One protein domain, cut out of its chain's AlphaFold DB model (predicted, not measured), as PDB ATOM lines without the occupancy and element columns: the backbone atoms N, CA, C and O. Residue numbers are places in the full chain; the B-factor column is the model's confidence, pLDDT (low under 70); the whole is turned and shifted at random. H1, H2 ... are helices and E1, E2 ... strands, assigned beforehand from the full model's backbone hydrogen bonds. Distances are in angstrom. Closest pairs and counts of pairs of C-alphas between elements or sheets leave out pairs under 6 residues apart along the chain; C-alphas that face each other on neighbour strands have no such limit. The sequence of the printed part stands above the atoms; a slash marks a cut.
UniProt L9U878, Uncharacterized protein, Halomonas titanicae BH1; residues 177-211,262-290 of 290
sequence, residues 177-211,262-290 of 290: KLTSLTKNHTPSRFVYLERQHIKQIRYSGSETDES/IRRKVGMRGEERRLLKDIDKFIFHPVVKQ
ATOM      1  N   LYS A 177     -39.620   9.335   9.426       91.12
ATOM      2  CA  LYS A 177     -38.999   8.414  10.383       91.12
ATOM      3  C   LYS A 177     -37.770   9.022  11.052       91.12
ATOM      4  O   LYS A 177     -37.590   8.861  12.254       91.12
ATOM      5  N   LEU A 178     -36.956   9.773  10.309       90.12
ATOM      6  CA  LEU A 178     -35.838  10.512  10.898       90.12
ATOM      7  C   LEU A 178     -36.350  11.526  11.931       90.12
ATOM      8  O   LEU A 178     -35.818  11.597  13.037       90.12
ATOM      9  N   THR A 179     -37.429  12.247  11.610       90.25
ATOM     10  CA  THR A 179     -38.092  13.150  12.564       90.25
ATOM     11  C   THR A 179     -38.660  12.410  13.780       90.25
ATOM     12  O   THR A 179     -38.591  12.931  14.890       90.25
ATOM     13  N   SER A 180     -39.190  11.200  13.585       88.94
ATOM     14  CA  SER A 180     -39.719  10.328  14.642       88.94
ATOM     15  C   SER A 180     -38.638   9.847  15.621       88.94
ATOM     16  O   SER A 180     -38.867   9.802  16.832       88.94
ATOM     17  N   LEU A 181     -37.448   9.509  15.113       90.44
ATOM     18  CA  LEU A 181     -36.381   8.877  15.897       90.44
ATOM     19  C   LEU A 181     -35.354   9.857  16.476       90.44
ATOM     20  O   LEU A 181     -34.625   9.496  17.402       90.44
ATOM     21  N   THR A 182     -35.246  11.077  15.942       87.44
ATOM     22  CA  THR A 182     -34.246  12.028  16.438       87.44
ATOM     23  C   THR A 182     -34.627  12.606  17.802       87.44
ATOM     24  O   THR A 182     -35.763  13.023  18.038       87.44
ATOM     25  N   LYS A 183     -33.634  12.693  18.695       83.19
ATOM     26  CA  LYS A 183     -33.767  13.332  20.014       83.19
ATOM     27  C   LYS A 183     -33.802  14.858  19.932       83.19
ATOM     28  O   LYS A 183     -34.386  15.504  20.787       83.19
ATOM     29  N   ASN A 184     -33.192  15.431  18.897       83.19
ATOM     30  CA  ASN A 184     -33.149  16.873  18.679       83.19
ATOM     31  C   ASN A 184     -33.648  17.169  17.266       83.19
ATOM     32  O   ASN A 184     -33.059  16.715  16.285       83.19
ATOM     33  N   HIS A 185     -34.740  17.925  17.162       84.31
ATOM     34  CA  HIS A 185     -35.301  18.352  15.885       84.31
ATOM     35  C   HIS A 185     -35.714  19.819  15.965       84.31
ATOM     36  O   HIS A 185     -36.513  20.209  16.819       84.31
ATOM     37  N   THR A 186     -35.195  20.635  15.053       85.94
ATOM     38  CA  THR A 186     -35.537  22.055  14.947       85.94
ATOM     39  C   THR A 186     -35.916  22.364  13.497       85.94
ATOM     40  O   THR A 186     -35.135  22.039  12.604       85.94
ATOM     41  N   PRO A 187     -37.098  22.953  13.226       88.19
ATOM     42  CA  PRO A 187     -38.158  23.307  14.177       88.19
ATOM     43  C   PRO A 187     -38.863  22.069  14.760       88.19
ATOM     44  O   PRO A 187     -38.784  20.978  14.193       88.19
ATOM     45  N   SER A 188     -39.562  22.245  15.885       89.38
ATOM     46  CA  SER A 188     -40.366  21.177  16.495       89.38
ATOM     47  C   SER A 188     -41.506  20.753  15.558       89.38
ATOM     48  O   SER A 188     -42.193  21.589  14.963       89.38
ATOM     49  N   ARG A 189     -41.695  19.445  15.414       92.69
ATOM     50  CA  ARG A 189     -42.720  18.813  14.578       92.69
ATOM     51  C   ARG A 189     -43.639  17.968  15.451       92.69
ATOM     52  O   ARG A 189     -43.185  17.443  16.466       92.69
ATOM     53  N   PHE A 190     -44.890  17.786  15.046       92.31
ATOM     54  CA  PHE A 190     -45.666  16.653  15.541       92.31
ATOM     55  C   PHE A 190     -45.375  15.418  14.694       92.31
ATOM     56  O   PHE A 190     -45.110  15.516  13.493       92.31
ATOM     57  N   VAL A 191     -45.443  14.259  15.333       92.69
ATOM     58  CA  VAL A 191     -45.323  12.944  14.717       92.69
ATOM     59  C   VAL A 191     -46.605  12.196  15.039       92.69
ATOM     60  O   VAL A 191     -46.903  11.951  16.207       92.69
ATOM     61  N   TYR A 192     -47.363  11.880  13.998       91.94
ATOM     62  CA  TYR A 192     -48.543  11.032  14.063       91.94
ATOM     63  C   TYR A 192     -48.171   9.620  13.631       91.94
ATOM     64  O   TYR A 192     -47.601   9.440  12.548       91.94
ATOM     65  N   LEU A 193     -48.547   8.643  14.449       91.62
ATOM     66  CA  LEU A 193     -48.436   7.225  14.145       91.62
ATOM     67  C   LEU A 193     -49.817   6.585  14.209       91.62
ATOM     68  O   LEU A 193     -50.525   6.687  15.210       91.62
ATOM     69  N   GLU A 194     -50.165   5.892  13.135       90.88
ATOM     70  CA  GLU A 194     -51.314   5.003  13.072       90.88
ATOM     71  C   GLU A 194     -50.807   3.575  13.129       90.88
ATOM     72  O   GLU A 194     -50.069   3.130  12.246       90.88
ATOM     73  N   ARG A 195     -51.188   2.866  14.179       90.50
ATOM     74  CA  ARG A 195     -50.995   1.428  14.336       90.50
ATOM     75  C   ARG A 195     -52.375   0.773  14.363       90.50
ATOM     76  O   ARG A 195     -53.346   1.455  14.671       90.50
ATOM     77  N   GLN A 196     -52.456  -0.529  14.093       84.12
ATOM     78  CA  GLN A 196     -53.737  -1.237  13.892       84.12
ATOM     79  C   GLN A 196     -54.860  -0.904  14.895       84.12
ATOM     80  O   GLN A 196     -56.010  -0.763  14.504       84.12
ATOM     81  N   HIS A 197     -54.545  -0.705  16.178       74.75
ATOM     82  CA  HIS A 197     -55.555  -0.388  17.200       74.75
ATOM     83  C   HIS A 197     -55.371   0.979  17.858       74.75
ATOM     84  O   HIS A 197     -56.082   1.317  18.802       74.75
ATOM     85  N   ILE A 198     -54.364   1.746  17.438       85.19
ATOM     86  CA  ILE A 198     -53.909   2.909  18.191       85.19
ATOM     87  C   ILE A 198     -53.488   4.025  17.239       85.19
ATOM     88  O   ILE A 198     -52.572   3.871  16.434       85.19
ATOM     89  N   LYS A 199     -54.105   5.194  17.424       89.44
ATOM     90  CA  LYS A 199     -53.654   6.465  16.858       89.44
ATOM     91  C   LYS A 199     -52.945   7.262  17.939       89.44
ATOM     92  O   LYS A 199     -53.517   7.514  19.000       89.44
ATOM     93  N   GLN A 200     -51.703   7.640  17.676       89.94
ATOM     94  CA  GLN A 200     -50.852   8.350  18.622       89.94
ATOM     95  C   GLN A 200     -50.274   9.609  18.007       89.94
ATOM     96  O   GLN A 200     -49.934   9.648  16.822       89.94
ATOM     97  N   ILE A 201     -50.134  10.632  18.844       91.00
ATOM     98  CA  ILE A 201     -49.383  11.831  18.502       91.00
ATOM     99  C   ILE A 201     -48.382  12.163  19.601       91.00
ATOM    100  O   ILE A 201     -48.676  12.080  20.796       91.00
ATOM    101  N   ARG A 202     -47.193  12.563  19.164       90.69
ATOM    102  CA  ARG A 202     -46.132  13.108  20.009       90.69
ATOM    103  C   ARG A 202     -45.386  14.207  19.272       90.69
ATOM    104  O   ARG A 202     -45.690  14.516  18.119       90.69
ATOM    105  N   TYR A 203     -44.380  14.776  19.921       91.00
ATOM    106  CA  TYR A 203     -43.536  15.797  19.316       91.00
ATOM    107  C   TYR A 203     -42.118  15.296  19.091       91.00
ATOM    108  O   TYR A 203     -41.564  14.550  19.891       91.00
ATOM    109  N   SER A 204     -41.505  15.756  18.005       89.25
ATOM    110  CA  SER A 204     -40.101  15.491  17.710       89.25
ATOM    111  C   SER A 204     -39.212  15.903  18.889       89.25
ATOM    112  O   SER A 204     -39.361  17.015  19.406       89.25
ATOM    113  N   GLY A 205     -38.278  15.037  19.267       85.25
ATOM    114  CA  GLY A 205     -37.401  15.215  20.423       85.25
ATOM    115  C   GLY A 205     -37.956  14.714  21.760       85.25
ATOM    116  O   GLY A 205     -37.224  14.717  22.744       85.25
ATOM    117  N   SER A 206     -39.205  14.237  21.814       85.31
ATOM    118  CA  SER A 206     -39.666  13.408  22.934       85.31
ATOM    119  C   SER A 206     -39.077  11.995  22.852       85.31
ATOM    120  O   SER A 206     -38.517  11.595  21.827       85.31
ATOM    121  N   GLU A 207     -39.282  11.193  23.900       84.75
ATOM    122  CA  GLU A 207     -39.024   9.753  23.823       84.75
ATOM    123  C   GLU A 207     -39.786   9.115  22.653       84.75
ATOM    124  O   GLU A 207     -40.902   9.527  22.312       84.75
ATOM    125  N   THR A 208     -39.136   8.147  21.999       83.94
ATOM    126  CA  THR A 208     -39.669   7.476  20.812       83.94
ATOM    127  C   THR A 208     -40.434   6.210  21.169       83.94
ATOM    128  O   THR A 208     -39.909   5.303  21.807       83.94
ATOM    129  N   ASP A 209     -41.677   6.147  20.703       82.69
ATOM    130  CA  ASP A 209     -42.554   4.969  20.673       82.69
ATOM    131  C   ASP A 209     -42.351   4.123  19.401       82.69
ATOM    132  O   ASP A 209     -42.973   3.073  19.214       82.69
ATOM    133  N   GLU A 210     -41.465   4.582  18.521       89.00
ATOM    134  CA  GLU A 210     -41.099   3.942  17.275       89.00
ATOM    135  C   GLU A 210     -39.677   3.369  17.349       89.00
ATOM    136  O   GLU A 210     -38.764   3.942  17.947       89.00
ATOM    137  N   SER A 211     -39.495   2.222  16.712       91.44
ATOM    138  CA  SER A 211     -38.258   1.481  16.528       91.44
ATOM    139  C   SER A 211     -37.740   1.599  15.090       91.44
ATOM    140  O   SER A 211     -38.438   2.017  14.161       91.44
ATOM    141  N   ILE A 262     -49.193   1.292  10.374       92.06
ATOM    142  CA  ILE A 262     -49.986   1.505   9.160       92.06
ATOM    143  C   ILE A 262     -49.584   2.807   8.480       92.06
ATOM    144  O   ILE A 262     -49.333   2.831   7.277       92.06
ATOM    145  N   ARG A 263     -49.467   3.895   9.250       90.75
ATOM    146  CA  ARG A 263     -49.233   5.232   8.696       90.75
ATOM    147  C   ARG A 263     -48.344   6.071   9.600       90.75
ATOM    148  O   ARG A 263     -48.442   6.010  10.823       90.75
ATOM    149  N   ARG A 264     -47.515   6.915   8.983       92.00
ATOM    150  CA  ARG A 264     -46.787   7.997   9.658       92.00
ATOM    151  C   ARG A 264     -47.071   9.314   8.956       92.00
ATOM    152  O   ARG A 264     -46.902   9.404   7.741       92.00
ATOM    153  N   LYS A 265     -47.434  10.345   9.719       91.44
ATOM    154  CA  LYS A 265     -47.480  11.735   9.237       91.44
ATOM    155  C   LYS A 265     -46.609  12.606  10.130       91.44
ATOM    156  O   LYS A 265     -46.498  12.364  11.329       91.44
ATOM    157  N   VAL A 266     -45.994  13.619   9.538       91.56
ATOM    158  CA  VAL A 266     -45.166  14.588  10.258       91.56
ATOM    159  C   VAL A 266     -45.533  15.980   9.784       91.56
ATOM    160  O   VAL A 266     -45.478  16.263   8.587       91.56
ATOM    161  N   GLY A 267     -45.876  16.856  10.722       92.00
ATOM    162  CA  GLY A 267     -46.240  18.241  10.434       92.00
ATOM    163  C   GLY A 267     -45.623  19.212  11.429       92.00
ATOM    164  O   GLY A 267     -44.912  18.820  12.353       92.00
ATOM    165  N   MET A 268     -45.815  20.511  11.206       92.38
ATOM    166  CA  MET A 268     -45.315  21.528  12.138       92.38
ATOM    167  C   MET A 268     -46.098  21.483  13.443       92.38
ATOM    168  O   MET A 268     -47.321  21.383  13.423       92.38
ATOM    169  N   ARG A 269     -45.388  21.573  14.572       91.19
ATOM    170  CA  ARG A 269     -46.038  21.666  15.878       91.19
ATOM    171  C   ARG A 269     -46.972  22.883  15.918       91.19
ATOM    172  O   ARG A 269     -46.545  23.972  15.546       91.19
ATOM    173  N   GLY A 270     -48.196  22.694  16.403       90.62
ATOM    174  CA  GLY A 270     -49.265  23.700  16.435       90.62
ATOM    175  C   GLY A 270     -50.294  23.552  15.307       90.62
ATOM    176  O   GLY A 270     -51.398  24.078  15.417       90.62
ATOM    177  N   GLU A 271     -49.971  22.795  14.256       92.50
ATOM    178  CA  GLU A 271     -50.855  22.583  13.104       92.50
ATOM    179  C   GLU A 271     -51.727  21.323  13.245       92.50
ATOM    180  O   GLU A 271     -52.471  20.983  12.328       92.50
ATOM    181  N   GLU A 272     -51.645  20.603  14.368       91.69
ATOM    182  CA  GLU A 272     -52.257  19.280  14.535       91.69
ATOM    183  C   GLU A 272     -53.771  19.347  14.345       91.69
ATOM    184  O   GLU A 272     -54.318  18.605  13.539       91.69
ATOM    185  N   ARG A 273     -54.444  20.281  15.033       88.56
ATOM    186  CA  ARG A 273     -55.907  20.446  14.941       88.56
ATOM    187  C   ARG A 273     -56.371  20.876  13.551       88.56
ATOM    188  O   ARG A 273     -57.512  20.619  13.191       88.56
ATOM    189  N   ARG A 274     -55.502  21.542  12.783       90.12
ATOM    190  CA  ARG A 274     -55.803  21.950  11.408       90.12
ATOM    191  C   ARG A 274     -55.638  20.787  10.431       90.12
ATOM    192  O   ARG A 274     -56.422  20.665   9.499       90.12
ATOM    193  N   LEU A 275     -54.605  19.966  10.622       89.06
ATOM    194  CA  LEU A 275     -54.200  18.919   9.680       89.06
ATOM    195  C   LEU A 275     -54.787  17.535   9.994       89.06
ATOM    196  O   LEU A 275     -54.830  16.675   9.119       89.06
ATOM    197  N   LEU A 276     -55.210  17.284  11.231       87.81
ATOM    198  CA  LEU A 276     -55.739  16.000  11.686       87.81
ATOM    199  C   LEU A 276     -57.199  16.191  12.103       87.81
ATOM    200  O   LEU A 276     -57.492  16.567  13.236       87.81
ATOM    201  N   LYS A 277     -58.122  15.949  11.164       82.06
ATOM    202  CA  LYS A 277     -59.566  16.168  11.367       82.06
ATOM    203  C   LYS A 277     -60.155  15.328  12.507       82.06
ATOM    204  O   LYS A 277     -61.130  15.732  13.126       82.06
ATOM    205  N   ASP A 278     -59.574  14.165  12.781       83.00
ATOM    206  CA  ASP A 278     -60.021  13.209  13.792       83.00
ATOM    207  C   ASP A 278     -59.147  13.212  15.057       83.00
ATOM    208  O   ASP A 278     -59.180  12.245  15.816       83.00
ATOM    209  N   ILE A 279     -58.395  14.294  15.309       84.25
ATOM    210  CA  ILE A 279     -57.422  14.400  16.414       84.25
ATOM    211  C   ILE A 279     -57.998  14.051  17.793       84.25
ATOM    212  O   ILE A 279     -57.283  13.524  18.640       84.25
ATOM    213  N   ASP A 280     -59.288  14.293  18.019       82.38
ATOM    214  CA  ASP A 280     -59.935  14.002  19.302       82.38
ATOM    215  C   ASP A 280     -60.073  12.487  19.573       82.38
ATOM    216  O   ASP A 280     -60.354  12.083  20.697       82.38
ATOM    217  N   LYS A 281     -59.823  11.630  18.571       80.12
ATOM    218  CA  LYS A 281     -59.773  10.163  18.711       80.12
ATOM    219  C   LYS A 281     -58.382   9.632  19.104       80.12
ATOM    220  O   LYS A 281     -58.186   8.418  19.123       80.12
ATOM    221  N   PHE A 282     -57.394  10.502  19.332       80.00
ATOM    222  CA  PHE A 282     -55.984  10.107  19.430       80.00
ATOM    223  C   PHE A 282     -55.536   9.989  20.887       80.00
ATOM    224  O   PHE A 282     -55.946  10.764  21.750       80.00
ATOM    225  N   ILE A 283     -54.608   9.066  21.148       78.12
ATOM    226  CA  ILE A 283     -53.873   9.009  22.413       78.12
ATOM    227  C   ILE A 283     -52.695   9.982  22.328       78.12
ATOM    228  O   ILE A 283     -51.806   9.844  21.484       78.12
ATOM    229  N   PHE A 284     -52.686  10.972  23.213       75.19
ATOM    230  CA  PHE A 284     -51.640  11.984  23.269       75.19
ATOM    231  C   PHE A 284     -50.548  11.596  24.266       75.19
ATOM    232  O   PHE A 284     -50.834  11.394  25.445       75.19
ATOM    233  N   HIS A 285     -49.292  11.567  23.812       67.00
ATOM    234  CA  HIS A 285     -48.139  11.385  24.697       67.00
ATOM    235  C   HIS A 285     -47.464  12.735  24.965       67.00
ATOM    236  O   HIS A 285     -46.973  13.370  24.025       67.00
ATOM    237  N   PRO A 286     -47.444  13.216  26.223       58.25
ATOM    238  CA  PRO A 286     -46.856  14.508  26.547       58.25
ATOM    239  C   PRO A 286     -45.353  14.532  26.244       58.25
ATOM    240  O   PRO A 286     -44.661  13.520  26.342       58.25
ATOM    241  N   VAL A 287     -44.824  15.718  25.914       56.81
ATOM    242  CA  VAL A 287     -43.368  15.915  25.832       56.81
ATOM    243  C   VAL A 287     -42.788  15.713  27.221       56.81
ATOM    244  O   VAL A 287     -42.941  16.579  28.084       56.81
ATOM    245  N   VAL A 288     -42.074  14.614  27.427       54.75
ATOM    246  CA  VAL A 288     -41.155  14.521  28.557       54.75
ATOM    247  C   VAL A 288     -39.943  15.364  28.180       54.75
ATOM    248  O   VAL A 288     -39.156  14.978  27.318       54.75
ATOM    249  N   LYS A 289     -39.835  16.570  28.750       45.91
ATOM    250  CA  LYS A 289     -38.576  17.318  28.700       45.91
ATOM    251  C   LYS A 289     -37.565  16.518  29.522       45.91
ATOM    252  O   LYS A 289     -37.749  16.409  30.732       45.91
ATOM    253  N   GLN A 290     -36.565  15.941  28.859       46.97
ATOM    254  CA  GLN A 290     -35.304  15.594  29.516       46.97
ATOM    255  C   GLN A 290     -34.492  16.872  29.726       46.97
ATOM    256  O   GLN A 290     -34.531  17.742  28.823       46.97
TER     257      GLN A 290
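What this domain is: This is residues 177 to 211 and 262 to 290 of the 290 residues of an uncharacterized protein of Halomonas titanicae BH1 (UniProt L9U878). You are looking at a small antiparallel sheet of three strands, with one short helix, H1, over one face and a second, H2, that only grazes the sheet. After H2 the last stretch, residues 276 to 290, has no named element and comes round to the E2 edge, where residues 283 to 284 pair briefly in parallel with residues 200 to 201 of E2. The printed part has 64 residues with two named helices and three named strands, in the order H1, E1, E2, E3, H2; across the sheet the order is E2, E1, E3. The class is mixed, helices and strands, though the named elements hold 29 residues, under half. The whole is compact and rounded, with a radius of gyration of the C-alphas of 10.9 A and spans of 27 by 25 by 19 A.

How they stand to each other: Start at H1, residues 177 to 181, and go over a short link to E1, residues 189 to 195. The closest C-alphas of the two are those of Ser 180 and Val 191, 6.2 A apart. A tight link leads on to E2, residues 198 to 203, which forms a hairpin with E1; look for N 193 and O 200, 2.9 A apart, within hydrogen-bond range. After the cut comes E3, residues 262 to 268, antiparallel to E1 at 167 degrees, with N 192 and O 265 2.8 A apart. E1 is the inner strand, and E2 and E3 are the edge strands. H1 is on the sheet at a height of 8.9 A and only just over E1, with 3 of its C-alphas on E1 and 2 on E3. H2, residues 272 to 275, follows E3 over a tight link and only grazes the sheet; its closest C-alpha to E1 is that of Glu 272, 7.2 A from that of Phe 190. H1 and H2 are apart. In H1 every O i to N i+4 pair is within hydrogen-bond range, while H2 is too short for such a pair.

Where its parts are: Find C-alpha 177 at (-38.999, 8.414, 10.383), where H1 begins; it is 6.1 A long. E1 begins at C-alpha 189, (-42.720, 18.813, 14.578), and runs 19.3 A; E2 runs 16.6 A and E3 20.8 A. H2 is 5.2 A long and ends at C-alpha 275, (-54.200, 18.919, 9.680).

The domain as a whole: Look at the C-alphas of Lys 277 and Gln 290 for the two farthest apart, 30.3 A. Residues 212 to 261 are not printed, and C-alphas 211 and 262 are 13.9 A apart across the cut. Of the links that are printed whole, none is long. The mean pLDDT of the printed part is 84.7; look for the values under 70 at residues 285 to 290.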